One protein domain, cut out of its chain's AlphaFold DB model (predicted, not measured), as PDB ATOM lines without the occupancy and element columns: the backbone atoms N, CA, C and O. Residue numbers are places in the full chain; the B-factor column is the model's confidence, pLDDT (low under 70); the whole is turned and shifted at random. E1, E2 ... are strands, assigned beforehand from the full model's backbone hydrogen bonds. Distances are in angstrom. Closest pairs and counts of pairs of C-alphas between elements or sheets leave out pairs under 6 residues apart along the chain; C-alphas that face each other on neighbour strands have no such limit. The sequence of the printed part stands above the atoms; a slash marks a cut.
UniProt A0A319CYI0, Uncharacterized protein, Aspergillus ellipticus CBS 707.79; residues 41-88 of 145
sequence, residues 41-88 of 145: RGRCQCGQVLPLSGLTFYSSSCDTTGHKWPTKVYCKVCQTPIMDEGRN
ATOM      1  N   ARG A  41       4.584  48.014 137.649       63.47
ATOM      2  CA  ARG A  41       3.483  47.873 136.685       63.47
ATOM      3  C   ARG A  41       4.030  48.093 135.278       63.47
ATOM      4  O   ARG A  41       4.453  49.196 134.957       63.47
ATOM      5  N   GLY A  42       3.998  47.056 134.447       67.88
ATOM      6  CA  GLY A  42       4.353  47.159 133.033       67.88
ATOM      7  C   GLY A  42       3.188  47.684 132.194       67.88
ATOM      8  O   GLY A  42       2.035  47.329 132.445       67.88
ATOM      9  N   ARG A  43       3.482  48.504 131.182       73.25
ATOM     10  CA  ARG A  43       2.543  48.863 130.109       73.25
ATOM     11  C   ARG A  43       3.146  48.466 128.765       73.25
ATOM     12  O   ARG A  43       4.301  48.772 128.500       73.25
ATOM     13  N   CYS A  44       2.361  47.792 127.930       81.00
ATOM     14  CA  CYS A  44       2.707  47.514 126.537       81.00
ATOM     15  C   CYS A  44       2.083  48.557 125.598       81.00
ATOM     16  O   CYS A  44       1.124  49.236 125.968       81.00
ATOM     17  N   GLN A  45       2.525  48.574 124.337       79.19
ATOM     18  CA  GLN A  45       1.849  49.300 123.247       79.19
ATOM     19  C   GLN A  45       0.389  48.843 123.048       79.19
ATOM     20  O   GLN A  45      -0.449  49.588 122.562       79.19
ATOM     21  N   CYS A  46       0.070  47.618 123.472       82.44
ATOM     22  CA  CYS A  46      -1.273  47.048 123.436       82.44
ATOM     23  C   CYS A  46      -2.211  47.538 124.557       82.44
ATOM     24  O   CYS A  46      -3.362  47.114 124.618       82.44
ATOM     25  N   GLY A  47      -1.728  48.387 125.475       71.62
ATOM     26  CA  GLY A  47      -2.525  48.980 126.554       71.62
ATOM     27  C   GLY A  47      -2.938  48.032 127.688       71.62
ATOM     28  O   GLY A  47      -3.573  48.476 128.641       71.62
ATOM     29  N   GLN A  48      -2.576  46.748 127.634       65.62
ATOM     30  CA  GLN A  48      -2.972  45.765 128.646       65.62
ATOM     31  C   GLN A  48      -2.024  45.755 129.854       65.62
ATOM     32  O   GLN A  48      -0.800  45.759 129.710       65.62
ATOM     33  N   VAL A  49      -2.604  45.689 131.057       62.62
ATOM     34  CA  VAL A  49      -1.883  45.329 132.286       62.62
ATOM     35  C   VAL A  49      -1.765  43.809 132.301       62.62
ATOM     36  O   VAL A  49      -2.752  43.112 132.525       62.62
ATOM     37  N   LEU A  50      -0.578  43.293 131.994       63.06
ATOM     38  CA  LEU A  50      -0.389  41.860 131.783       63.06
ATOM     39  C   LEU A  50      -0.184  41.137 133.126       63.06
ATOM     40  O   LEU A  50       0.722  41.510 133.876       63.06
ATOM     41  N   PRO A  51      -0.976  40.095 133.446       69.69
ATOM     42  CA  PRO A  51      -0.585  39.118 134.460       69.69
ATOM     43  C   PRO A  51       0.662  38.347 133.989       69.69
ATOM     44  O   PRO A  51       1.006  38.389 132.808       69.69
ATOM     45  N   LEU A  52       1.317  37.591 134.880       68.00
ATOM     46  CA  LEU A  52       2.529  36.813 134.551       68.00
ATOM     47  C   LEU A  52       2.368  35.915 133.306       68.00
ATOM     48  O   LEU A  52       3.310  35.743 132.540       68.00
ATOM     49  N   SER A  53       1.164  35.391 133.056       75.25
ATOM     50  CA  SER A  53       0.841  34.565 131.882       75.25
ATOM     51  C   SER A  53       0.862  35.318 130.541       75.25
ATOM     52  O   SER A  53       0.944  34.690 129.483       75.25
ATOM     53  N   GLY A  54       0.791  36.650 130.574       81.50
ATOM     54  CA  GLY A  54       0.879  37.535 129.414       81.50
ATOM     55  C   GLY A  54       2.305  37.969 129.067       81.50
ATOM     56  O   GLY A  54       2.478  38.804 128.181       81.50
ATOM     57  N   LEU A  55       3.319  37.432 129.751       86.25
ATOM     58  CA  LEU A  55       4.722  37.794 129.563       86.25
ATOM     59  C   LEU A  55       5.485  36.702 128.805       86.25
ATOM     60  O   LEU A  55       5.121  35.527 128.811       86.25
ATOM     61  N   THR A  56       6.541  37.104 128.111       88.56
ATOM     62  CA  THR A  56       7.547  36.227 127.507       88.56
ATOM     63  C   THR A  56       8.912  36.659 128.008       88.56
ATOM     64  O   THR A  56       9.152  37.845 128.226       88.56
ATOM     65  N   PHE A  57       9.789  35.690 128.212       89.06
ATOM     66  CA  PHE A  57      11.103  35.898 128.794       89.06
ATOM     67  C   PHE A  57      12.168  35.595 127.747       89.06
ATOM     68  O   PHE A  57      11.945  34.755 126.880       89.06
ATOM     69  N   TYR A  58      13.310  36.271 127.811       88.00
ATOM     70  CA  TYR A  58      14.491  35.935 127.021       88.00
ATOM     71  C   TYR A  58      15.751  36.094 127.864       88.00
ATOM     72  O   TYR A  58      16.042  37.183 128.361       88.00
ATOM     73  N   SER A  59      16.516  35.019 128.013       83.25
ATOM     74  CA  SER A  59      17.824  35.057 128.658       83.25
ATOM     75  C   SER A  59      18.915  34.947 127.604       83.25
ATOM     76  O   SER A  59      19.127  33.876 127.042       83.25
ATOM     77  N   SER A  60      19.652  36.036 127.370       79.62
ATOM     78  CA  SER A  60      20.787  36.043 126.437       79.62
ATOM     79  C   SER A  60      21.927  35.131 126.894       79.62
ATOM     80  O   SER A  60      22.656  34.597 126.071       79.62
ATOM     81  N   SER A  61      22.084  34.933 128.207       76.81
ATOM     82  CA  SER A  61      23.145  34.088 128.774       76.81
ATOM     83  C   SER A  61      22.929  32.601 128.513       76.81
ATOM     84  O   SER A  61      23.880  31.827 128.540       76.81
ATOM     85  N   CYS A  62      21.677  32.187 128.323       76.50
ATOM     86  CA  CYS A  62      21.329  30.793 128.078       76.50
ATOM     87  C   CYS A  62      20.722  30.567 126.690       76.50
ATOM     88  O   CYS A  62      20.419  29.422 126.377       76.50
ATOM     89  N   ASP A  63      20.520  31.635 125.916       82.00
ATOM     90  CA  ASP A  63      19.779  31.665 124.653       82.00
ATOM     91  C   ASP A  63      18.457  30.883 124.722       82.00
ATOM     92  O   ASP A  63      18.178  29.971 123.945       82.00
ATOM     93  N   THR A  64      17.644  31.190 125.739       81.12
ATOM     94  CA  THR A  64      16.338  30.540 125.922       81.12
ATOM     95  C   THR A  64      15.242  31.540 126.227       81.12
ATOM     96  O   THR A  64      15.478  32.612 126.787       81.12
ATOM     97  N   THR A  65      14.014  31.141 125.901       80.19
ATOM     98  CA  THR A  65      12.791  31.862 126.267       80.19
ATOM     99  C   THR A  65      12.205  31.439 127.619       80.19
ATOM    100  O   THR A  65      11.138  31.900 128.030       80.19
ATOM    101  N   GLY A  66      12.897  30.542 128.327       80.38
ATOM    102  CA  GLY A  66      12.567  30.155 129.692       80.38
ATOM    103  C   GLY A  66      12.995  31.233 130.684       80.38
ATOM    104  O   GLY A  66      13.994  31.922 130.483       80.38
ATOM    105  N   HIS A  67      12.253  31.365 131.782       81.69
ATOM    106  CA  HIS A  67      12.580  32.316 132.844       81.69
ATOM    107  C   HIS A  67      13.893  31.909 133.538       81.69
ATOM    108  O   HIS A  67      13.935  30.923 134.274       81.69
ATOM    109  N   LYS A  68      14.986  32.631 133.251       78.19
ATOM    110  CA  LYS A  68      16.336  32.378 133.788       78.19
ATOM    111  C   LYS A  68      17.083  33.683 134.036       78.19
ATOM    112  O   LYS A  68      17.224  34.495 133.131       78.19
ATOM    113  N   TRP A  69      17.626  33.882 135.228       68.50
ATOM    114  CA  TRP A  69      18.390  35.095 135.533       68.50
ATOM    115  C   TRP A  69      19.717  35.167 134.755       68.50
ATOM    116  O   TRP A  69      20.457  34.183 134.765       68.50
ATOM    117  N   PRO A  70      20.085  36.324 134.163       76.19
ATOM    118  CA  PRO A  70      19.266  37.512 133.880       76.19
ATOM    119  C   PRO A  70      18.302  37.285 132.700       76.19
ATOM    120  O   PRO A  70      18.639  36.601 131.733       76.19
ATOM    121  N   THR A  71      17.120  37.895 132.767       82.94
ATOM    122  CA  THR A  71      16.026  37.737 131.802       82.94
ATOM    123  C   THR A  71      15.487  39.090 131.350       82.94
ATOM    124  O   THR A  71      15.238  39.978 132.153       82.94
ATOM    125  N   LYS A  72      15.230  39.223 130.055       86.75
ATOM    126  CA  LYS A  72      14.461  40.309 129.453       86.75
ATOM    127  C   LYS A  72      12.989  39.918 129.388       86.75
ATOM    128  O   LYS A  72      12.675  38.805 128.968       86.75
ATOM    129  N   VAL A  73      12.097  40.802 129.812       86.75
ATOM    130  CA  VAL A  73      10.652  40.568 129.910       86.75
ATOM    131  C   VAL A  73       9.936  41.351 128.820       86.75
ATOM    132  O   VAL A  73      10.042  42.576 128.733       86.75
ATOM    133  N   TYR A  74       9.143  40.646 128.025       88.12
ATOM    134  CA  TYR A  74       8.381  41.188 126.907       88.12
ATOM    135  C   TYR A  74       6.896  40.880 127.062       88.12
ATOM    136  O   TYR A  74       6.501  39.894 127.685       88.12
ATOM    137  N   CYS A  75       6.053  41.701 126.441       87.00
ATOM    138  CA  CYS A  75       4.653  41.353 126.225       87.00
ATOM    139  C   CYS A  75       4.562  40.147 125.287       87.00
ATOM    140  O   CYS A  75       5.053  40.203 124.164       87.00
ATOM    141  N   LYS A  76       3.853  39.090 125.686       88.12
ATOM    142  CA  LYS A  76       3.646  37.909 124.837       88.12
ATOM    143  C   LYS A  76       2.916  38.229 123.527       88.12
ATOM    144  O   LYS A  76       3.187  37.598 122.513       88.12
ATOM    145  N   VAL A  77       2.005  39.205 123.551       87.75
ATOM    146  CA  VAL A  77       1.142  39.555 122.409       87.75
ATOM    147  C   VAL A  77       1.872  40.427 121.393       87.75
ATOM    148  O   VAL A  77       1.939  40.080 120.221       87.75
ATOM    149  N   CYS A  78       2.410  41.567 121.828       89.06
ATOM    150  CA  CYS A  78       2.993  42.561 120.923       89.06
ATOM    151  C   CYS A  78       4.520  42.653 120.998       89.06
ATOM    152  O   CYS A  78       5.093  43.534 120.365       89.06
ATOM    153  N   GLN A  79       5.174  41.811 121.806       88.94
ATOM    154  CA  GLN A  79       6.632  41.784 121.987       88.94
ATOM    155  C   GLN A  79       7.237  43.129 122.420       88.94
ATOM    156  O   GLN A  79       8.442  43.340 122.330       88.94
ATOM    157  N   THR A  80       6.413  44.048 122.942       87.69
ATOM    158  CA  THR A  80       6.910  45.285 123.552       87.69
ATOM    159  C   THR A  80       7.803  44.920 124.741       87.69
ATOM    160  O   THR A  80       7.334  44.170 125.605       87.69
ATOM    161  N   PRO A  81       9.049  45.426 124.812       86.56
ATOM    162  CA  PRO A  81       9.899  45.246 125.984       86.56
ATOM    163  C   PRO A  81       9.262  45.947 127.187       86.56
ATOM    164  O   PRO A  81       8.860  47.105 127.093       86.56
ATOM    165  N   ILE A  82       9.133  45.231 128.304       85.56
ATOM    166  CA  ILE A  82       8.492  45.730 129.527       85.56
ATOM    167  C   ILE A  82       9.539  46.060 130.587       85.56
ATOM    168  O   ILE A  82       9.453  47.114 131.212       85.56
ATOM    169  N   MET A  83      10.504  45.167 130.805       80.38
ATOM    170  CA  MET A  83      11.619  45.370 131.735       80.38
ATOM    171  C   MET A  83      12.699  44.311 131.540       80.38
ATOM    172  O   MET A  83      12.442  43.275 130.938       80.38
ATOM    173  N   ASP A  84      13.863  44.529 132.143       78.75
ATOM    174  CA  ASP A  84      14.908  43.520 132.266       78.75
ATOM    175  C   ASP A  84      15.025  43.073 133.733       78.75
ATOM    176  O   ASP A  84      15.491  43.808 134.605       78.75
ATOM    177  N   GLU A  85      14.620  41.837 134.013       70.31
ATOM    178  CA  GLU A  85      14.900  41.130 135.260       70.31
ATOM    179  C   GLU A  85      16.364  40.680 135.270       70.31
ATOM    180  O   GLU A  85      16.731  39.544 134.971       70.31
ATOM    181  N   GLY A  86      17.251  41.617 135.593       61.28
ATOM    182  CA  GLY A  86      18.676  41.341 135.677       61.28
ATOM    183  C   GLY A  86      19.472  42.590 135.997       61.28
ATOM    184  O   GLY A  86      19.611  43.453 135.142       61.28
ATOM    185  N   ARG A  87      20.063  42.615 137.203       48.91
ATOM    186  CA  ARG A  87      20.840  43.715 137.821       48.91
ATOM    187  C   ARG A  87      20.027  44.787 138.559       48.91
ATOM    188  O   ARG A  87      20.330  45.967 138.465       48.91
ATOM    189  N   ASN A  88      19.077  44.349 139.390       48.50
ATOM    190  CA  ASN A  88      18.577  45.114 140.541       48.50
ATOM    191  C   ASN A  88      18.139  46.568 140.243       48.50
ATOM    192  O   ASN A  88      18.385  47.472 141.038       48.50
TER     193      ASN A  88
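What this domain is: This is residues 41 to 88 of the 145 residues of an uncharacterized protein of Aspergillus ellipticus CBS 707.79 (UniProt A0A319CYI0). This small domain has little regular structure: one three-stranded sheet, with long loops at both ends of its strands, residues 41 to 54 at one end and 59 to 70 at the other. The sheet is a meander, E1 E2 E3 in that order, each strand the antiparallel neighbour of the one before. The printed part has 48 residues, 14 of them in the named strands, and no named helix; its class is all strand. It is compact, with a radius of gyration of the C-alphas of 10.3 A and spans of 30 by 21 by 15 A.

How they stand to each other: Go first to E1, residues 55 to 58, an edge strand. It forms a hairpin with the inner strand E2, residues 71 to 75, at 144 degrees; look for N 56 and O 74, 2.8 A apart. E2 forms a hairpin with edge strand E3, residues 81 to 85, at 155 degrees; N 73 and O 83 are 2.7 A apart.

Where its parts are: Find C-alpha 55 at (4.722, 37.794, 129.563); E1 runs 10.3 A from there. E2 spans 13.2 A. E3 spans 11.3 A, ending at C-alpha 85, (14.900, 41.130, 135.260).

The domain as a whole: The C-alphas farthest apart, Gly 47 and Cys 62, stand 30.0 A apart. The printed part has no cut. The link E1 to E2 is long, and E2 to E3 tight. Model confidence is under 70 at residues 41 to 42, 48 to 52, 69 and 86 to 88.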